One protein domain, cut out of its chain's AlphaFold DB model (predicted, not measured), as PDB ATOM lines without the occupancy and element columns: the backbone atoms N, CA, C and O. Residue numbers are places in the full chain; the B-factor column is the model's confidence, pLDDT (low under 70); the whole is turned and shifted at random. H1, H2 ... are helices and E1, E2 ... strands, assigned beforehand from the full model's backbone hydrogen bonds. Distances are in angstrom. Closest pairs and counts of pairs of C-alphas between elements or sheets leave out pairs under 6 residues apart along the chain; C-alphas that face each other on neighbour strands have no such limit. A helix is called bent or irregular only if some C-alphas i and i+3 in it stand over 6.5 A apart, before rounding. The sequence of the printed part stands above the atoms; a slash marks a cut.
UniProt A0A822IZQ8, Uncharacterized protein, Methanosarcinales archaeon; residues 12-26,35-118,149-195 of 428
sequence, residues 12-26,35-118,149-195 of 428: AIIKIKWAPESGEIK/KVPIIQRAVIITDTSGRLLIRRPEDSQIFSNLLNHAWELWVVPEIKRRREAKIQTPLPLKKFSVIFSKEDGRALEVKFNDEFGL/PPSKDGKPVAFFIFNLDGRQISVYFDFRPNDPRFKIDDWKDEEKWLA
ATOM      1  N   ALA A  12      -0.852 -48.513   9.622       52.00
ATOM      2  CA  ALA A  12      -1.882 -47.493   9.464       52.00
ATOM      3  C   ALA A  12      -1.287 -46.234   8.826       52.00
ATOM      4  O   ALA A  12      -1.822 -45.759   7.832       52.00
ATOM      5  N   ILE A  13      -0.148 -45.761   9.343       54.44
ATOM      6  CA  ILE A  13       0.558 -44.565   8.865       54.44
ATOM      7  C   ILE A  13       1.065 -44.724   7.433       54.44
ATOM      8  O   ILE A  13       0.811 -43.856   6.606       54.44
ATOM      9  N   ILE A  14       1.724 -45.840   7.111       61.69
ATOM     10  CA  ILE A  14       2.213 -46.117   5.750       61.69
ATOM     11  C   ILE A  14       1.057 -46.124   4.736       61.69
ATOM     12  O   ILE A  14       1.252 -45.754   3.583       61.69
ATOM     13  N   LYS A  15      -0.147 -46.532   5.156       53.88
ATOM     14  CA  LYS A  15      -1.343 -46.590   4.304       53.88
ATOM     15  C   LYS A  15      -2.129 -45.277   4.242       53.88
ATOM     16  O   LYS A  15      -3.107 -45.223   3.494       53.88
ATOM     17  N   ILE A  16      -1.745 -44.239   4.996       57.91
ATOM     18  CA  ILE A  16      -2.396 -42.925   4.915       57.91
ATOM     19  C   ILE A  16      -2.171 -42.367   3.509       57.91
ATOM     20  O   ILE A  16      -1.044 -42.075   3.118       57.91
ATOM     21  N   LYS A  17      -3.265 -42.181   2.767       56.28
ATOM     22  CA  LYS A  17      -3.275 -41.347   1.568       56.28
ATOM     23  C   LYS A  17      -3.636 -39.929   1.984       56.28
ATOM     24  O   LYS A  17      -4.752 -39.698   2.446       56.28
ATOM     25  N   TRP A  18      -2.710 -38.992   1.817       53.69
ATOM     26  CA  TRP A  18      -3.005 -37.579   2.023       53.69
ATOM     27  C   TRP A  18      -3.718 -37.032   0.782       53.69
ATOM     28  O   TRP A  18      -3.119 -36.827  -0.273       53.69
ATOM     29  N   ALA A  19      -5.025 -36.819   0.909       50.53
ATOM     30  CA  ALA A  19      -5.835 -36.088  -0.056       50.53
ATOM     31  C   ALA A  19      -6.618 -35.014   0.713       50.53
ATOM     32  O   ALA A  19      -7.242 -35.353   1.722       50.53
ATOM     33  N   PRO A  20      -6.593 -33.737   0.294       47.03
ATOM     34  CA  PRO A  20      -7.506 -32.750   0.855       47.03
ATOM     35  C   PRO A  20      -8.956 -33.203   0.635       47.03
ATOM     36  O   PRO A  20      -9.251 -33.892  -0.342       47.03
ATOM     37  N   GLU A  21      -9.888 -32.760   1.482       43.69
ATOM     38  CA  GLU A  21     -11.331 -33.044   1.340       43.69
ATOM     39  C   GLU A  21     -11.944 -32.533   0.014       43.69
ATOM     40  O   GLU A  21     -13.110 -32.790  -0.278       43.69
ATOM     41  N   SER A  22     -11.173 -31.835  -0.826       42.06
ATOM     42  CA  SER A  22     -11.605 -31.230  -2.090       42.06
ATOM     43  C   SER A  22     -11.889 -32.214  -3.242       42.06
ATOM     44  O   SER A  22     -12.083 -31.767  -4.370       42.06
ATOM     45  N   GLY A  23     -11.959 -33.523  -2.986       37.38
ATOM     46  CA  GLY A  23     -12.385 -34.533  -3.961       37.38
ATOM     47  C   GLY A  23     -11.251 -35.236  -4.712       37.38
ATOM     48  O   GLY A  23     -10.069 -34.975  -4.501       37.38
ATOM     49  N   GLU A  24     -11.634 -36.185  -5.572       36.69
ATOM     50  CA  GLU A  24     -10.717 -36.925  -6.443       36.69
ATOM     51  C   GLU A  24      -9.964 -35.956  -7.358       36.69
ATOM     52  O   GLU A  24     -10.535 -35.312  -8.240       36.69
ATOM     53  N   ILE A  25      -8.658 -35.871  -7.156       38.09
ATOM     54  CA  ILE A  25      -7.791 -35.069  -8.001       38.09
ATOM     55  C   ILE A  25      -7.355 -35.935  -9.181       38.09
ATOM     56  O   ILE A  25      -6.573 -36.876  -9.030       38.09
ATOM     57  N   LYS A  26      -7.792 -35.561 -10.382       37.88
ATOM     58  CA  LYS A  26      -7.216 -36.081 -11.624       37.88
ATOM     59  C   LYS A  26      -5.950 -35.299 -11.955       37.88
ATOM     60  O   LYS A  26      -6.007 -34.107 -12.235       37.88
ATOM     61  N   LYS A  35       6.174 -24.323 -19.768       46.78
ATOM     62  CA  LYS A  35       6.998 -23.607 -18.790       46.78
ATOM     63  C   LYS A  35       6.225 -23.509 -17.480       46.78
ATOM     64  O   LYS A  35       5.259 -22.757 -17.394       46.78
ATOM     65  N   VAL A  36       6.657 -24.254 -16.471       50.59
ATOM     66  CA  VAL A  36       6.083 -24.186 -15.123       50.59
ATOM     67  C   VAL A  36       7.016 -23.358 -14.239       50.59
ATOM     68  O   VAL A  36       8.225 -23.609 -14.250       50.59
ATOM     69  N   PRO A  37       6.511 -22.365 -13.487       51.25
ATOM     70  CA  PRO A  37       7.328 -21.678 -12.498       51.25
ATOM     71  C   PRO A  37       7.780 -22.681 -11.428       51.25
ATOM     72  O   PRO A  37       6.960 -23.325 -10.779       51.25
ATOM     73  N   ILE A  38       9.094 -22.825 -11.249       63.25
ATOM     74  CA  ILE A  38       9.661 -23.708 -10.226       63.25
ATOM     75  C   ILE A  38       9.635 -22.965  -8.889       63.25
ATOM     76  O   ILE A  38      10.342 -21.975  -8.709       63.25
ATOM     77  N   ILE A  39       8.837 -23.455  -7.942       69.12
ATOM     78  CA  ILE A  39       8.861 -22.976  -6.559       69.12
ATOM     79  C   ILE A  39      10.020 -23.680  -5.853       69.12
ATOM     80  O   ILE A  39       9.933 -24.861  -5.535       69.12
ATOM     81  N   GLN A  40      11.119 -22.961  -5.631       73.31
ATOM     82  CA  GLN A  40      12.300 -23.499  -4.942       73.31
ATOM     83  C   GLN A  40      12.270 -23.254  -3.426       73.31
ATOM     84  O   GLN A  40      13.028 -23.891  -2.704       73.31
ATOM     85  N   ARG A  41      11.395 -22.357  -2.953       79.69
ATOM     86  CA  ARG A  41      11.261 -21.939  -1.552       79.69
ATOM     87  C   ARG A  41       9.825 -21.520  -1.255       79.69
ATOM     88  O   ARG A  41       9.266 -20.718  -2.011       79.69
ATOM     89  N   ALA A  42       9.228 -22.034  -0.181       79.81
ATOM     90  CA  ALA A  42       7.916 -21.580   0.285       79.81
ATOM     91  C   ALA A  42       7.618 -21.968   1.739       79.81
ATOM     92  O   ALA A  42       8.101 -22.976   2.250       79.81
ATOM     93  N   VAL A  43       6.768 -21.148   2.363       78.31
ATOM     94  CA  VAL A  43       6.011 -21.492   3.566       78.31
ATOM     95  C   VAL A  43       4.582 -21.753   3.122       78.31
ATOM     96  O   VAL A  43       3.987 -20.932   2.414       78.31
ATOM     97  N   ILE A  44       4.045 -22.908   3.489       79.50
ATOM     98  CA  ILE A  44       2.678 -23.297   3.162       79.50
ATOM     99  C   ILE A  44       1.965 -23.635   4.459       79.50
ATOM    100  O   ILE A  44       2.416 -24.497   5.204       79.50
ATOM    101  N   ILE A  45       0.863 -22.933   4.717       76.44
ATOM    102  CA  ILE A  45       0.062 -23.083   5.928       76.44
ATOM    103  C   ILE A  45      -1.390 -23.328   5.522       76.44
ATOM    104  O   ILE A  45      -1.951 -22.573   4.714       76.44
ATOM    105  N   THR A  46      -1.989 -24.378   6.081       74.75
ATOM    106  CA  THR A  46      -3.411 -24.689   5.915       74.75
ATOM    107  C   THR A  46      -4.222 -24.245   7.124       74.75
ATOM    108  O   THR A  46      -3.713 -24.227   8.243       74.75
ATOM    109  N   ASP A  47      -5.505 -23.960   6.907       68.50
ATOM    110  CA  ASP A  47      -6.482 -23.869   7.984       68.50
ATOM    111  C   ASP A  47      -6.898 -25.244   8.517       68.50
ATOM    112  O   ASP A  47      -6.434 -26.292   8.058       68.50
ATOM    113  N   THR A  48      -7.824 -25.223   9.477       55.84
ATOM    114  CA  THR A  48      -8.343 -26.418  10.148       55.84
ATOM    115  C   THR A  48      -9.179 -27.346   9.259       55.84
ATOM    116  O   THR A  48      -9.502 -28.453   9.689       55.84
ATOM    117  N   SER A  49      -9.518 -26.904   8.044       56.50
ATOM    118  CA  SER A  49     -10.197 -27.666   6.988       56.50
ATOM    119  C   SER A  49      -9.259 -28.054   5.836       56.50
ATOM    120  O   SER A  49      -9.709 -28.534   4.799       56.50
ATOM    121  N   GLY A  50      -7.949 -27.828   5.988       59.09
ATOM    122  CA  GLY A  50      -6.953 -28.116   4.957       59.09
ATOM    123  C   GLY A  50      -6.904 -27.091   3.818       59.09
ATOM    124  O   GLY A  50      -6.222 -27.331   2.818       59.09
ATOM    125  N   ARG A  51      -7.590 -25.945   3.930       64.38
ATOM    126  CA  ARG A  51      -7.550 -24.892   2.902       64.38
ATOM    127  C   ARG A  51      -6.283 -24.066   3.039       64.38
ATOM    128  O   ARG A  51      -5.916 -23.664   4.140       64.38
ATOM    129  N   LEU A  52      -5.632 -23.769   1.919       68.19
ATOM    130  CA  LEU A  52      -4.474 -22.879   1.903       68.19
ATOM    131  C   LEU A  52      -4.874 -21.456   2.295       68.19
ATOM    132  O   LEU A  52      -5.757 -20.860   1.684       68.19
ATOM    133  N   LEU A  53      -4.179 -20.896   3.284       64.38
ATOM    134  CA  LEU A  53      -4.480 -19.556   3.797       64.38
ATOM    135  C   LEU A  53      -3.759 -18.431   3.059       64.38
ATOM    136  O   LEU A  53      -4.219 -17.295   3.062       64.38
ATOM    137  N   ILE A  54      -2.620 -18.741   2.439       58.62
ATOM    138  CA  ILE A  54      -1.677 -17.738   1.912       58.62
ATOM    139  C   ILE A  54      -1.602 -17.804   0.372       58.62
ATOM    140  O   ILE A  54      -0.796 -17.127  -0.262       58.62
ATOM    141  N   ARG A  55      -2.424 -18.641  -0.271       64.25
ATOM    142  CA  ARG A  55      -2.245 -19.016  -1.677       64.25
ATOM    143  C   ARG A  55      -3.556 -19.222  -2.426       64.25
ATOM    144  O   ARG A  55      -4.622 -19.305  -1.820       64.25
ATOM    145  N   ARG A  56      -3.476 -19.252  -3.760       66.94
ATOM    146  CA  ARG A  56      -4.655 -19.447  -4.613       66.94
ATOM    147  C   ARG A  56      -5.185 -20.870  -4.409       66.94
ATOM    148  O   ARG A  56      -4.382 -21.767  -4.164       66.94
ATOM    149  N   PRO A  57      -6.496 -21.125  -4.564       64.88
ATOM    150  CA  PRO A  57      -7.041 -22.482  -4.472       64.88
ATOM    151  C   PRO A  57      -6.294 -23.498  -5.351       64.88
ATOM    152  O   PRO A  57      -6.054 -24.621  -4.916       64.88
ATOM    153  N   GLU A  58      -5.846 -23.064  -6.532       68.06
ATOM    154  CA  GLU A  58      -5.018 -23.814  -7.490       68.06
ATOM    155  C   GLU A  58      -3.705 -24.353  -6.881       68.06
ATOM    156  O   GLU A  58      -3.260 -25.451  -7.218       68.06
ATOM    157  N   ASP A  59      -3.106 -23.627  -5.931       72.38
ATOM    158  CA  ASP A  59      -1.858 -24.020  -5.266       72.38
ATOM    159  C   ASP A  59      -2.056 -25.214  -4.313       72.38
ATOM    160  O   ASP A  59      -1.086 -25.893  -3.965       72.38
ATOM    161  N   SER A  60      -3.301 -25.513  -3.911       71.38
ATOM    162  CA  SER A  60      -3.624 -26.642  -3.017       71.38
ATOM    163  C   SER A  60      -3.236 -27.969  -3.654       71.38
ATOM    164  O   SER A  60      -2.789 -28.894  -2.970       71.38
ATOM    165  N   GLN A  61      -3.339 -28.038  -4.982       72.38
ATOM    166  CA  GLN A  61      -2.947 -29.212  -5.737       72.38
ATOM    167  C   GLN A  61      -1.435 -29.427  -5.719       72.38
ATOM    168  O   GLN A  61      -0.949 -30.522  -5.440       72.38
ATOM    169  N   ILE A  62      -0.691 -28.360  -6.010       74.31
ATOM    170  CA  ILE A  62       0.772 -28.375  -6.019       74.31
ATOM    171  C   ILE A  62       1.282 -28.755  -4.629       74.31
ATOM    172  O   ILE A  62       2.167 -29.601  -4.508       74.31
ATOM    173  N   PHE A  63       0.679 -28.184  -3.586       78.50
ATOM    174  CA  PHE A  63       1.002 -28.500  -2.204       78.50
ATOM    175  C   PHE A  63       0.762 -29.974  -1.861       78.50
ATOM    176  O   PHE A  63       1.659 -30.634  -1.340       78.50
ATOM    177  N   SER A  64      -0.414 -30.506  -2.201       76.56
ATOM    178  CA  SER A  64      -0.761 -31.908  -1.934       76.56
ATOM    179  C   SER A  64       0.193 -32.867  -2.639       76.56
ATOM    180  O   SER A  64       0.643 -33.845  -2.048       76.56
ATOM    181  N   ASN A  65       0.561 -32.561  -3.886       78.81
ATOM    182  CA  ASN A  65       1.528 -33.352  -4.645       78.81
ATOM    183  C   ASN A  65       2.923 -33.298  -4.025       78.81
ATOM    184  O   ASN A  65       3.569 -34.333  -3.897       78.81
ATOM    185  N   LEU A  66       3.380 -32.111  -3.617       83.56
ATOM    186  CA  LEU A  66       4.667 -31.953  -2.947       83.56
ATOM    187  C   LEU A  66       4.715 -32.758  -1.642       83.56
ATOM    188  O   LEU A  66       5.683 -33.481  -1.411       83.56
ATOM    189  N   LEU A  67       3.665 -32.673  -0.822       84.88
ATOM    190  CA  LEU A  67       3.572 -33.416   0.431       84.88
ATOM    191  C   LEU A  67       3.531 -34.930   0.191       84.88
ATOM    192  O   LEU A  67       4.279 -35.662   0.832       84.88
ATOM    193  N   ASN A  68       2.724 -35.393  -0.768       83.81
ATOM    194  CA  ASN A  68       2.654 -36.807  -1.143       83.81
ATOM    195  C   ASN A  68       3.992 -37.325  -1.676       83.81
ATOM    196  O   ASN A  68       4.424 -38.408  -1.294       83.81
ATOM    197  N   HIS A  69       4.688 -36.554  -2.511       85.12
ATOM    198  CA  HIS A  69       6.023 -36.930  -2.972       85.12
ATOM    199  C   HIS A  69       7.013 -37.009  -1.814       85.12
ATOM    200  O   HIS A  69       7.767 -37.975  -1.735       85.12
ATOM    201  N   ALA A  70       6.991 -36.040  -0.894       88.31
ATOM    202  CA  ALA A  70       7.863 -36.086   0.270       88.31
ATOM    203  C   ALA A  70       7.578 -37.303   1.161       88.31
ATOM    204  O   ALA A  70       8.497 -37.965   1.650       88.31
ATOM    205  N   TRP A  71       6.299 -37.629   1.319       87.31
ATOM    206  CA  TRP A  71       5.839 -38.783   2.070       87.31
ATOM    207  C   TRP A  71       6.300 -40.108   1.450       87.31
ATOM    208  O   TRP A  71       6.980 -40.897   2.107       87.31
ATOM    209  N   GLU A  72       5.982 -40.333   0.176       86.38
ATOM    210  CA  GLU A  72       6.239 -41.593  -0.530       86.38
ATOM    211  C   GLU A  72       7.726 -41.828  -0.810       86.38
ATOM    212  O   GLU A  72       8.209 -42.956  -0.702       86.38
ATOM    213  N   LEU A  73       8.467 -40.777  -1.171       87.19
ATOM    214  CA  LEU A  73       9.865 -40.919  -1.579       87.19
ATOM    215  C   LEU A  73      10.830 -40.975  -0.396       87.19
ATOM    216  O   LEU A  73      11.903 -41.564  -0.531       87.19
ATOM    217  N   TRP A  74      10.486 -40.359   0.740       90.50
ATOM    218  CA  TRP A  74      11.443 -40.145   1.831       90.50
ATOM    219  C   TRP A  74      10.943 -40.652   3.180       90.50
ATOM    220  O   TRP A  74      11.649 -41.411   3.843       90.50
ATOM    221  N   VAL A  75       9.715 -40.308   3.575       90.81
ATOM    222  CA  VAL A  75       9.197 -40.666   4.905       90.81
ATOM    223  C   VAL A  75       8.841 -42.149   5.010       90.81
ATOM    224  O   VAL A  75       9.320 -42.831   5.917       90.81
ATOM    225  N   VAL A  76       8.041 -42.682   4.083       89.88
ATOM    226  CA  VAL A  76       7.626 -44.096   4.094       89.88
ATOM    227  C   VAL A  76       8.826 -45.049   4.007       89.88
ATOM    228  O   VAL A  76       8.876 -45.997   4.801       89.88
ATOM    229  N   PRO A  77       9.812 -44.835   3.111       93.25
ATOM    230  CA  PRO A  77      11.022 -45.650   3.084       93.25
ATOM    231  C   PRO A  77      11.795 -45.619   4.404       93.25
ATOM    232  O   PRO A  77      12.229 -46.672   4.869       93.25
ATOM    233  N   GLU A  78      11.911 -44.456   5.052       94.25
ATOM    234  CA  GLU A  78      12.588 -44.355   6.347       94.25
ATOM    235  C   GLU A  78      11.836 -45.111   7.452       94.25
ATOM    236  O   GLU A  78      12.456 -45.845   8.225       94.25
ATOM    237  N   ILE A  79      10.505 -44.999   7.518       92.00
ATOM    238  CA  ILE A  79       9.693 -45.750   8.490       92.00
ATOM    239  C   ILE A  79       9.893 -47.260   8.300       92.00
ATOM    240  O   ILE A  79      10.079 -47.986   9.282       92.00
ATOM    241  N   LYS A  80       9.891 -47.743   7.048       92.88
ATOM    242  CA  LYS A  80      10.147 -49.159   6.725       92.88
ATOM    243  C   LYS A  80      11.546 -49.583   7.168       92.88
ATOM    244  O   LYS A  80      11.668 -50.570   7.892       92.88
ATOM    245  N   ARG A  81      12.571 -48.795   6.834       94.62
ATOM    246  CA  ARG A  81      13.963 -49.043   7.238       94.62
ATOM    247  C   ARG A  81      14.110 -49.123   8.759       94.62
ATOM    248  O   ARG A  81      14.744 -50.045   9.268       94.62
ATOM    249  N   ARG A  82      13.518 -48.182   9.504       93.94
ATOM    250  CA  ARG A  82      13.543 -48.185  10.978       93.94
ATOM    251  C   ARG A  82      12.854 -49.416  11.550       93.94
ATOM    252  O   ARG A  82      13.410 -50.050  12.441       93.94
ATOM    253  N   ARG A  83      11.705 -49.808  10.993       90.69
ATOM    254  CA  ARG A  83      10.990 -51.026  11.393       90.69
ATOM    255  C   ARG A  83      11.830 -52.285  11.175       90.69
ATOM    256  O   ARG A  83      11.943 -53.094  12.091       90.69
ATOM    257  N   GLU A  84      12.439 -52.435  10.001       95.12
ATOM    258  CA  GLU A  84      13.344 -53.550   9.681       95.12
ATOM    259  C   GLU A  84      14.549 -53.588  10.633       95.12
ATOM    260  O   GLU A  84      14.936 -54.654  11.113       95.12
ATOM    261  N   ALA A  85      15.079 -52.415  10.984       95.94
ATOM    262  CA  ALA A  85      16.162 -52.247  11.948       95.94
ATOM    263  C   ALA A  85      15.720 -52.322  13.425       95.94
ATOM    264  O   ALA A  85      16.561 -52.186  14.312       95.94
ATOM    265  N   LYS A  86      14.425 -52.527  13.710       94.62
ATOM    266  CA  LYS A  86      13.832 -52.505  15.063       94.62
ATOM    267  C   LYS A  86      14.086 -51.201  15.838       94.62
ATOM    268  O   LYS A  86      14.118 -51.200  17.067       94.62
ATOM    269  N   ILE A  87      14.245 -50.091  15.125       93.44
ATOM    270  CA  ILE A  87      14.302 -48.740  15.687       93.44
ATOM    271  C   ILE A  87      12.863 -48.261  15.882       93.44
ATOM    272  O   ILE A  87      12.043 -48.340  14.966       93.44
ATOM    273  N   GLN A  88      12.544 -47.763  17.076       90.25
ATOM    274  CA  GLN A  88      11.214 -47.242  17.371       90.25
ATOM    275  C   GLN A  88      10.942 -45.973  16.553       90.25
ATOM    276  O   GLN A  88      11.700 -45.008  16.612       90.25
ATOM    277  N   THR A  89       9.840 -45.967  15.804       88.94
ATOM    278  CA  THR A  89       9.330 -44.753  15.158       88.94
ATOM    279  C   THR A  89       8.511 -43.967  16.182       88.94
ATOM    280  O   THR A  89       7.627 -44.556  16.815       88.94
ATOM    281  N   PRO A  90       8.765 -42.662  16.376       85.69
ATOM    282  CA  PRO A  90       8.013 -41.879  17.345       85.69
ATOM    283  C   PRO A  90       6.599 -41.626  16.808       85.69
ATOM    284  O   PRO A  90       6.404 -40.899  15.837       85.69
ATOM    285  N   LEU A  91       5.601 -42.262  17.427       84.00
ATOM    286  CA  LEU A  91       4.191 -42.159  17.044       84.00
ATOM    287  C   LEU A  91       3.364 -41.453  18.133       84.00
ATOM    288  O   LEU A  91       3.597 -41.712  19.314       84.00
ATOM    289  N   PRO A  92       2.361 -40.626  17.769       87.62
ATOM    290  CA  PRO A  92       1.981 -40.246  16.402       87.62
ATOM    291  C   PRO A  92       3.027 -39.341  15.730       87.62
ATOM    292  O   PRO A  92       3.736 -38.594  16.403       87.62
ATOM    293  N   LEU A  93       3.110 -39.394  14.396       87.19
ATOM    294  CA  LEU A  93       3.959 -38.485  13.623       87.19
ATOM    295  C   LEU A  93       3.292 -37.115  13.549       87.19
ATOM    296  O   LEU A  93       2.283 -36.945  12.866       87.19
ATOM    297  N   LYS A  94       3.856 -36.151  14.274       89.62
ATOM    298  CA  LYS A  94       3.423 -34.752  14.251       89.62
ATOM    299  C   LYS A  94       4.355 -33.906  13.401       89.62
ATOM    300  O   LYS A  94       3.904 -32.976  12.750       89.62
ATOM    301  N   LYS A  95       5.649 -34.227  13.385       92.62
ATOM    302  CA  LYS A  95       6.659 -33.452  12.662       92.62
ATOM    303  C   LYS A  95       7.610 -34.380  11.936       92.62
ATOM    304  O   LYS A  95       7.926 -35.462  12.436       92.62
ATOM    305  N   PHE A  96       8.094 -33.946  10.783       94.31
ATOM    306  CA  PHE A  96       9.248 -34.571  10.158       94.31
ATOM    307  C   PHE A  96      10.066 -33.547   9.383       94.31
ATOM    308  O   PHE A  96       9.522 -32.589   8.837       94.31
ATOM    309  N   SER A  97      11.373 -33.768   9.311       95.56
ATOM    310  CA  SER A  97      12.264 -32.999   8.448       95.56
ATOM    311  C   SER A  97      13.003 -33.931   7.506       95.56
ATOM    312  O   SER A  97      13.466 -34.987   7.932       95.56
ATOM    313  N   VAL A  98      13.172 -33.503   6.264       95.19
ATOM    314  CA  VAL A  98      13.997 -34.145   5.248       95.19
ATOM    315  C   VAL A  98      15.132 -33.190   4.897       95.19
ATOM    316  O   VAL A  98      14.873 -32.081   4.431       95.19
ATOM    317  N   ILE A  99      16.374 -33.606   5.128       93.81
ATOM    318  CA  ILE A  99      17.578 -32.815   4.851       93.81
ATOM    319  C   ILE A  99      18.321 -33.427   3.663       93.81
ATOM    320  O   ILE A  99      18.623 -34.620   3.648       93.81
ATOM    321  N   PHE A 100      18.645 -32.598   2.674       90.31
ATOM    322  CA  PHE A 100      19.293 -32.998   1.429       90.31
ATOM    323  C   PHE A 100      20.747 -32.502   1.415       90.31
ATOM    324  O   PHE A 100      21.025 -31.370   1.020       90.31
ATOM    325  N   SER A 101      21.686 -33.351   1.846       83.06
ATOM    326  CA  SER A 101      23.127 -33.058   1.787       83.06
ATOM    327  C   SER A 101      23.742 -33.518   0.458       83.06
ATOM    328  O   SER A 101      23.461 -34.619  -0.013       83.06
ATOM    329  N   LYS A 102      24.597 -32.676  -0.141       72.25
ATOM    330  CA  LYS A 102      25.309 -32.958  -1.404       72.25
ATOM    331  C   LYS A 102      26.598 -33.768  -1.239       72.25
ATOM    332  O   LYS A 102      27.046 -34.358  -2.215       72.25
ATOM    333  N   GLU A 103      27.218 -33.754  -0.060       65.38
ATOM    334  CA  GLU A 103      28.658 -34.042   0.058       65.38
ATOM    335  C   GLU A 103      29.022 -35.536   0.041       65.38
ATOM    336  O   GLU A 103      30.142 -35.868  -0.333       65.38
ATOM    337  N   ASP A 104      28.077 -36.448   0.307       54.97
ATOM    338  CA  ASP A 104      28.438 -37.830   0.673       54.97
ATOM    339  C   ASP A 104      27.887 -38.942  -0.247       54.97
ATOM    340  O   ASP A 104      28.051 -40.127   0.037       54.97
ATOM    341  N   GLY A 105      27.191 -38.629  -1.347       56.50
ATOM    342  CA  GLY A 105      26.605 -39.651  -2.245       56.50
ATOM    343  C   GLY A 105      25.482 -40.524  -1.631       56.50
ATOM    344  O   GLY A 105      24.743 -41.174  -2.370       56.50
ATOM    345  N   ARG A 106      25.308 -40.493  -0.303       55.31
ATOM    346  CA  ARG A 106      24.137 -40.801   0.549       55.31
ATOM    347  C   ARG A 106      24.329 -40.001   1.855       55.31
ATOM    348  O   ARG A 106      25.454 -39.730   2.220       55.31
ATOM    349  N   ALA A 107      23.340 -39.618   2.647       58.84
ATOM    350  CA  ALA A 107      21.938 -39.954   2.657       58.84
ATOM    351  C   ALA A 107      21.155 -38.680   2.965       58.84
ATOM    352  O   ALA A 107      21.506 -37.899   3.848       58.84
ATOM    353  N   LEU A 108      20.076 -38.517   2.221       84.44
ATOM    354  CA  LEU A 108      18.907 -37.812   2.691       84.44
ATOM    355  C   LEU A 108      18.620 -38.226   4.144       84.44
ATOM    356  O   LEU A 108      18.494 -39.418   4.427       84.44
ATOM    357  N   GLU A 109      18.589 -37.264   5.059       92.25
ATOM    358  CA  GLU A 109      18.329 -37.528   6.473       92.25
ATOM    359  C   GLU A 109      16.866 -37.220   6.769       92.25
ATOM    360  O   GLU A 109      16.397 -36.117   6.489       92.25
ATOM    361  N   VAL A 110      16.149 -38.196   7.329       94.50
ATOM    362  CA  VAL A 110      14.769 -38.016   7.781       94.50
ATOM    363  C   VAL A 110      14.726 -38.122   9.298       94.50
ATOM    364  O   VAL A 110      15.066 -39.159   9.874       94.50
ATOM    365  N   LYS A 111      14.283 -37.039   9.932       95.31
ATOM    366  CA  LYS A 111      14.100 -36.932  11.382       95.31
ATOM    367  C   LYS A 111      12.618 -36.802  11.693       95.31
ATOM    368  O   LYS A 111      11.900 -36.126  10.953       95.31
ATOM    369  N   PHE A 112      12.170 -37.422  12.778       95.12
ATOM    370  CA  PHE A 112      10.772 -37.403  13.211       95.12
ATOM    371  C   PHE A 112      10.607 -36.746  14.580       95.12
ATOM    372  O   PHE A 112      11.383 -37.013  15.494       95.12
ATOM    373  N   ASN A 113       9.539 -35.963  14.744       93.12
ATOM    374  CA  ASN A 113       9.161 -35.319  16.004       93.12
ATOM    375  C   ASN A 113      10.364 -34.622  16.676       93.12
ATOM    376  O   ASN A 113      10.945 -33.722  16.076       93.12
ATOM    377  N   ASP A 114      10.747 -35.056  17.879       91.56
ATOM    378  CA  ASP A 114      11.773 -34.418  18.714       91.56
ATOM    379  C   ASP A 114      13.214 -34.711  18.254       91.56
ATOM    380  O   ASP A 114      14.170 -34.171  18.803       91.56
ATOM    381  N   GLU A 115      13.399 -35.544  17.223       93.12
ATOM    382  CA  GLU A 115      14.714 -35.764  16.602       93.12
ATOM    383  C   GLU A 115      15.204 -34.534  15.830       93.12
ATOM    384  O   GLU A 115      16.389 -34.429  15.501       93.12
ATOM    385  N   PHE A 116      14.287 -33.618  15.510       88.12
ATOM    386  CA  PHE A 116      14.558 -32.388  14.792       88.12
ATOM    387  C   PHE A 116      14.258 -31.169  15.662       88.12
ATOM    388  O   PHE A 116      13.148 -30.997  16.161       88.12
ATOM    389  N   GLY A 117      15.251 -30.291  15.775       88.50
ATOM    390  CA  GLY A 117      15.127 -28.972  16.377       88.50
ATOM    391  C   GLY A 117      15.679 -27.913  15.432       88.50
ATOM    392  O   GLY A 117      16.485 -28.210  14.549       88.50
ATOM    393  N   LEU A 118      15.226 -26.682  15.629       90.62
ATOM    394  CA  LEU A 118      15.776 -25.500  14.985       90.62
ATOM    395  C   LEU A 118      16.366 -24.607  16.067       90.62
ATOM    396  O   LEU A 118      15.731 -24.390  17.101       90.62
ATOM    397  N   PRO A 149      18.049 -21.875   9.591       93.00
ATOM    398  CA  PRO A 149      17.656 -22.974   8.730       93.00
ATOM    399  C   PRO A 149      18.622 -24.157   8.908       93.00
ATOM    400  O   PRO A 149      19.776 -23.963   9.310       93.00
ATOM    401  N   PRO A 150      18.187 -25.388   8.583       93.19
ATOM    402  CA  PRO A 150      19.052 -26.557   8.635       93.19
ATOM    403  C   PRO A 150      20.382 -26.329   7.904       93.19
ATOM    404  O   PRO A 150      20.423 -25.853   6.767       93.19
ATOM    405  N   SER A 151      21.475 -26.701   8.565       91.50
ATOM    406  CA  SER A 151      22.829 -26.678   8.014       91.50
ATOM    407  C   SER A 151      23.549 -27.981   8.355       91.50
ATOM    408  O   SER A 151      23.189 -28.670   9.312       91.50
ATOM    409  N   LYS A 152      24.557 -28.340   7.558       88.88
ATOM    410  CA  LYS A 152      25.452 -29.471   7.830       88.88
ATOM    411  C   LYS A 152      26.887 -28.981   7.706       88.88
ATOM    412  O   LYS A 152      27.227 -28.346   6.711       88.88
ATOM    413  N   ASP A 153      27.687 -29.201   8.748       87.56
ATOM    414  CA  ASP A 153      29.082 -28.744   8.829       87.56
ATOM    415  C   ASP A 153      29.245 -27.237   8.535       87.56
ATOM    416  O   ASP A 153      30.174 -26.795   7.858       87.56
ATOM    417  N   GLY A 154      28.283 -26.436   9.012       87.50
ATOM    418  CA  GLY A 154      28.232 -24.983   8.812       87.50
ATOM    419  C   GLY A 154      27.809 -24.533   7.409       87.50
ATOM    420  O   GLY A 154      27.815 -23.334   7.134       87.50
ATOM    421  N   LYS A 155      27.434 -25.455   6.513       89.56
ATOM    422  CA  LYS A 155      26.991 -25.143   5.147       89.56
ATOM    423  C   LYS A 155      25.470 -25.252   5.007       89.56
ATOM    424  O   LYS A 155      24.881 -26.195   5.547       89.56
ATOM    425  N   PRO A 156      24.828 -24.344   4.247       92.06
ATOM    426  CA  PRO A 156      23.426 -24.475   3.872       92.06
ATOM    427  C   PRO A 156      23.138 -25.814   3.205       92.06
ATOM    428  O   PRO A 156      23.862 -26.240   2.301       92.06
ATOM    429  N   VAL A 157      22.043 -26.444   3.607       92.31
ATOM    430  CA  VAL A 157      21.532 -27.658   2.972       92.31
ATOM    431  C   VAL A 157      20.091 -27.434   2.570       92.31
ATOM    432  O   VAL A 157      19.355 -26.693   3.217       92.31
ATOM    433  N   ALA A 158      19.685 -28.071   1.480       92.38
ATOM    434  CA  ALA A 158      18.289 -28.046   1.100       92.38
ATOM    435  C   ALA A 158      17.474 -28.836   2.132       92.38
ATOM    436  O   ALA A 158      17.957 -29.838   2.672       92.38
ATOM    437  N   PHE A 159      16.245 -28.405   2.401       94.06
ATOM    438  CA  PHE A 159      15.408 -29.031   3.421       94.06
ATOM    439  C   PHE A 159      13.918 -28.988   3.082       94.06
ATOM    440  O   PHE A 159      13.453 -28.143   2.320       94.06
ATOM    441  N   PHE A 160      13.174 -29.899   3.703       94.44
ATOM    442  CA  PHE A 160      11.717 -29.927   3.747       94.44
ATOM    443  C   PHE A 160      11.281 -30.256   5.174       94.44
ATOM    444  O   PHE A 160      11.633 -31.306   5.698       94.44
ATOM    445  N   ILE A 161      10.525 -29.374   5.811       94.50
ATOM    446  CA  ILE A 161      10.032 -29.521   7.179       94.50
ATOM    447  C   ILE A 161       8.515 -29.542   7.113       94.50
ATOM    448  O   ILE A 161       7.903 -28.629   6.563       94.50
ATOM    449  N   PHE A 162       7.921 -30.567   7.701       92.88
ATOM    450  CA  PHE A 162       6.490 -30.703   7.899       92.88
ATOM    451  C   PHE A 162       6.172 -30.642   9.385       92.88
ATOM    452  O   PHE A 162       6.843 -31.274  10.206       92.88
ATOM    453  N   ASN A 163       5.106 -29.925   9.715       90.69
ATOM    454  CA  ASN A 163       4.581 -29.819  11.059       90.69
ATOM    455  C   ASN A 163       3.045 -29.901  11.045       90.69
ATOM    456  O   ASN A 163       2.386 -29.176  10.300       90.69
ATOM    457  N   LEU A 164       2.496 -30.773  11.883       86.19
ATOM    458  CA  LEU A 164       1.078 -30.923  12.170       86.19
ATOM    459  C   LEU A 164       0.820 -30.486  13.615       86.19
ATOM    460  O   LEU A 164       1.067 -31.240  14.561       86.19
ATOM    461  N   ASP A 165       0.261 -29.290  13.763       78.69
ATOM    462  CA  ASP A 165      -0.110 -28.711  15.051       78.69
ATOM    463  C   ASP A 165      -1.639 -28.624  15.143       78.69
ATOM    464  O   ASP A 165      -2.300 -27.759  14.565       78.69
ATOM    465  N   GLY A 166      -2.236 -29.593  15.840       74.75
ATOM    466  CA  GLY A 166      -3.689 -29.708  15.957       74.75
ATOM    467  C   GLY A 166      -4.348 -30.007  14.608       74.75
ATOM    468  O   GLY A 166      -4.293 -31.137  14.129       74.75
ATOM    469  N   ARG A 167      -5.010 -29.004  14.021       68.62
ATOM    470  CA  ARG A 167      -5.656 -29.098  12.696       68.62
ATOM    471  C   ARG A 167      -4.913 -28.320  11.607       68.62
ATOM    472  O   ARG A 167      -5.392 -28.255  10.482       68.62
ATOM    473  N   GLN A 168      -3.782 -27.713  11.938       79.25
ATOM    474  CA  GLN A 168      -2.984 -26.939  11.004       79.25
ATOM    475  C   GLN A 168      -1.820 -27.772  10.487       79.25
ATOM    476  O   GLN A 168      -1.080 -28.375  11.266       79.25
ATOM    477  N   ILE A 169      -1.622 -27.730   9.173       84.88
ATOM    478  CA  ILE A 169      -0.424 -28.243   8.523       84.88
ATOM    479  C   ILE A 169       0.436 -27.053   8.125       84.88
ATOM    480  O   ILE A 169      -0.038 -26.125   7.466       84.88
ATOM    481  N   SER A 170       1.706 -27.103   8.511       87.94
ATOM    482  CA  SER A 170       2.714 -26.122   8.130       87.94
ATOM    483  C   SER A 170       3.875 -26.839   7.460       87.94
ATOM    484  O   SER A 170       4.416 -27.806   7.996       87.94
ATOM    485  N   VAL A 171       4.241 -26.381   6.268       90.69
ATOM    486  CA  VAL A 171       5.363 -26.916   5.502       90.69
ATOM    487  C   VAL A 171       6.315 -25.790   5.144       90.69
ATOM    488  O   VAL A 171       5.906 -24.780   4.571       90.69
ATOM    489  N   TYR A 172       7.591 -26.001   5.446       92.19
ATOM    490  CA  TYR A 172       8.689 -25.091   5.140       92.19
ATOM    491  C   TYR A 172       9.694 -25.836   4.289       92.19
ATOM    492  O   TYR A 172      10.146 -26.914   4.669       92.19
ATOM    493  N   PHE A 173      10.070 -25.279   3.151       92.88
ATOM    494  CA  PHE A 173      11.144 -25.864   2.366       92.88
ATOM    495  C   PHE A 173      11.960 -24.794   1.671       92.88
ATOM    496  O   PHE A 173      11.421 -23.786   1.204       92.88
ATOM    497  N   ASP A 174      13.248 -25.084   1.553       92.38
ATOM    498  CA  ASP A 174      14.159 -24.385   0.668       92.38
ATOM    499  C   ASP A 174      15.058 -25.407  -0.024       92.38
ATOM    500  O   ASP A 174      15.855 -26.105   0.602       92.38
ATOM    501  N   PHE A 175      14.910 -25.511  -1.340       90.94
ATOM    502  CA  PHE A 175      15.717 -26.378  -2.189       90.94
ATOM    503  C   PHE A 175      16.835 -25.616  -2.909       90.94
ATOM    504  O   PHE A 175      17.624 -26.239  -3.627       90.94
ATOM    505  N   ARG A 176      16.945 -24.291  -2.723       90.31
ATOM    506  CA  ARG A 176      17.966 -23.461  -3.381       90.31
ATOM    507  C   ARG A 176      19.397 -23.913  -3.099       90.31
ATOM    508  O   ARG A 176      20.144 -23.930  -4.071       90.31
ATOM    509  N   PRO A 177      19.803 -24.375  -1.897       90.00
ATOM    510  CA  PRO A 177      21.170 -24.878  -1.689       90.00
ATOM    511  C   PRO A 177      21.562 -26.024  -2.636       90.00
ATOM    512  O   PRO A 177      22.744 -26.262  -2.913       90.00
ATOM    513  N   ASN A 178      20.569 -26.727  -3.196       84.62
ATOM    514  CA  ASN A 178      20.808 -27.753  -4.198       84.62
ATOM    515  C   ASN A 178      21.008 -27.215  -5.626       84.62
ATOM    516  O   ASN A 178      21.607 -27.919  -6.442       84.62
ATOM    517  N   ASP A 179      20.644 -25.968  -5.923       83.25
ATOM    518  CA  ASP A 179      20.916 -25.315  -7.208       83.25
ATOM    519  C   ASP A 179      22.423 -25.010  -7.345       83.25
ATOM    520  O   ASP A 179      23.003 -24.372  -6.466       83.25
ATOM    521  N   PRO A 180      23.098 -25.432  -8.432       82.88
ATOM    522  CA  PRO A 180      24.499 -25.082  -8.685       82.88
ATOM    523  C   PRO A 180      24.784 -23.574  -8.751       82.88
ATOM    524  O   PRO A 180      25.941 -23.171  -8.659       82.88
ATOM    525  N   ARG A 181      23.757 -22.740  -8.946       86.94
ATOM    526  CA  ARG A 181      23.870 -21.276  -9.036       86.94
ATOM    527  C   ARG A 181      23.648 -20.565  -7.698       86.94
ATOM    528  O   ARG A 181      23.731 -19.339  -7.666       86.94
ATOM    529  N   PHE A 182      23.330 -21.304  -6.635       85.62
ATOM    530  CA  PHE A 182      23.071 -20.750  -5.311       85.62
ATOM    531  C   PHE A 182      24.278 -19.986  -4.769       85.62
ATOM    532  O   PHE A 182      25.410 -20.478  -4.820       85.62
ATOM    533  N   LYS A 183      24.032 -18.795  -4.223       88.38
ATOM    534  CA  LYS A 183      25.051 -17.994  -3.549       88.38
ATOM    535  C   LYS A 183      24.766 -17.971  -2.057       88.38
ATOM    536  O   LYS A 183      23.627 -17.808  -1.641       88.38
ATOM    537  N   ILE A 184      25.818 -18.058  -1.249       86.44
ATOM    538  CA  ILE A 184      25.697 -18.016   0.215       86.44
ATOM    539  C   ILE A 184      25.042 -16.722   0.717       86.44
ATOM    540  O   ILE A 184      24.351 -16.736   1.729       86.44
ATOM    541  N   ASP A 185      25.200 -15.612  -0.008       85.44
ATOM    542  CA  ASP A 185      24.539 -14.350   0.326       85.44
ATOM    543  C   ASP A 185      23.006 -14.456   0.266       85.44
ATOM    544  O   ASP A 185      22.334 -13.791   1.052       85.44
ATOM    545  N   ASP A 186      22.452 -15.346  -0.569       79.00
ATOM    546  CA  ASP A 186      21.005 -15.597  -0.665       79.00
ATOM    547  C   ASP A 186      20.442 -16.292   0.593       79.00
ATOM    548  O   ASP A 186      19.220 -16.389   0.756       79.00
ATOM    549  N   TRP A 187      21.328 -16.792   1.465       86.06
ATOM    550  CA  TRP A 187      21.008 -17.452   2.730       86.06
ATOM    551  C   TRP A 187      20.841 -16.470   3.895       86.06
ATOM    552  O   TRP A 187      20.219 -16.813   4.896       86.06
ATOM    553  N   LYS A 188      21.365 -15.239   3.779       79.56
ATOM    554  CA  LYS A 188      21.350 -14.241   4.869       79.56
ATOM    555  C   LYS A 188      19.937 -13.846   5.302       79.56
ATOM    556  O   LYS A 188      19.706 -13.570   6.474       79.56
ATOM    557  N   ASP A 189      18.991 -13.856   4.367       85.12
ATOM    558  CA  ASP A 189      17.583 -13.556   4.640       85.12
ATOM    559  C   ASP A 189      16.761 -14.811   4.978       85.12
ATOM    560  O   ASP A 189      15.561 -14.716   5.255       85.12
ATOM    561  N   GLU A 190      17.376 -15.998   4.947       87.31
ATOM    562  CA  GLU A 190      16.667 -17.257   5.179       87.31
ATOM    563  C   GLU A 190      16.228 -17.405   6.624       87.31
ATOM    564  O   GLU A 190      15.108 -17.833   6.889       87.31
ATOM    565  N   GLU A 191      17.068 -16.951   7.548       90.38
ATOM    566  CA  GLU A 191      16.777 -17.006   8.973       90.38
ATOM    567  C   GLU A 191      15.538 -16.188   9.350       90.38
ATOM    568  O   GLU A 191      14.713 -16.622  10.157       90.38
ATOM    569  N   LYS A 192      15.388 -15.004   8.743       90.25
ATOM    570  CA  LYS A 192      14.246 -14.109   8.972       90.25
ATOM    571  C   LYS A 192      12.972 -14.649   8.343       90.25
ATOM    572  O   LYS A 192      11.921 -14.635   8.970       90.25
ATOM    573  N   TRP A 193      13.064 -15.156   7.118       92.12
ATOM    574  CA  TRP A 193      11.924 -15.771   6.439       92.12
ATOM    575  C   TRP A 193      11.421 -17.022   7.156       92.12
ATOM    576  O   TRP A 193      10.211 -17.218   7.289       92.12
ATOM    577  N   LEU A 194      12.337 -17.863   7.644       91.06
ATOM    578  CA  LEU A 194      11.960 -19.042   8.407       91.06
ATOM    579  C   LEU A 194      11.329 -18.624   9.738       91.06
ATOM    580  O   LEU A 194      10.293 -19.176  10.106       91.06
ATOM    581  N   ALA A 195      11.878 -17.600  10.407       91.00
ATOM    582  CA  ALA A 195      11.262 -16.997  11.588       91.00
ATOM    583  C   ALA A 195       9.835 -16.496  11.316       91.00
ATOM    584  O   ALA A 195       8.929 -16.830  12.077       91.00
TER     585      ALA A 195
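Overview. This is residues 12 to 26, 35 to 118 and 149 to 195 of the 428 residues of an uncharacterized protein of Methanosarcinales archaeon (UniProt A0A822IZQ8). A nearly flat sheet of five antiparallel strands, ordered E1 E5 E4 E2 E3, is crossed on one face by a long bent helix, H1, whose residues 81 to 84 stick out. The small H3 grazes the sheet at E1 and E5, and H2 precedes it. The 146 printed residues include E1 H1 E2 E3 E4 E5 H2 H3 in chain order, class mixed, with under half in named elements. The whole is compact, radius of gyration of the C-alphas 15.8 A, spanning 43 by 41 by 29 A.

Arrangement. Start at edge strand E1, residues 41 to 45, antiparallel to E5, residues 168 to 174; N 44 and O 171 are 2.9 A apart. E5 forms a hairpin with E4, residues 158 to 165 (N 161 to O 172, 2.7 A). E4 is antiparallel to E2, residues 95 to 100 (N 98 to O 160, 2.7 A), and E2 forms a hairpin with edge strand E3, residues 109 to 112 (N 97 to O 111, 2.9 A). H1, residues 59 to 84, was assigned as one helix by its hydrogen bonds but is bent, C-alphas 73 and 76 being 6.9 A apart; arms H1a, 59 to 73, and H1b, 76 to 84, stand at a shallow tilt of 25 degrees. H1a is on the sheet, two layers, helix over one face, at a height of 10.1 A, across the strands at 75 degrees to E1 on the local plane; its closest C-alphas to E1 are Phe 63 and Ile 44, 7.7 A. H1b only grazes the sheet, C-alphas 78 and 110 of E3 being closest at 6.9 A. H3, residues 190 to 195, only grazes it too, closest to E5 at C-alphas 194 and 172, 7.6 A. H2, residues 184 to 187, is not on the sheet and meets H3 only through their link. In H1a, H1b and H3 every O i to N i+4 pair is within hydrogen-bond range; H2 is too short for one.

Along the chain. Find C-alpha 12 at (-1.882, -47.493, 9.464); no named element comes before E1, which begins at C-alpha 41 (11.261, -21.939, -1.552). H1a runs 20.9 A, E4 23.1 A and E5 20.2 A; H3 ends at C-alpha 195 (11.262, -16.997, 11.588).

Size, cuts and confidence. The farthest C-alphas, Lys 35 and Lys 86, are 45.0 A apart. Residues 27 to 34 and 119 to 148 are not printed, with C-alpha gaps of 20.2 A and 7.0 A. The link E1 to H1 is long. Confidence is under 70 at residues 12 to 26, 35 to 39, 47 to 58, 103 to 107 and 167.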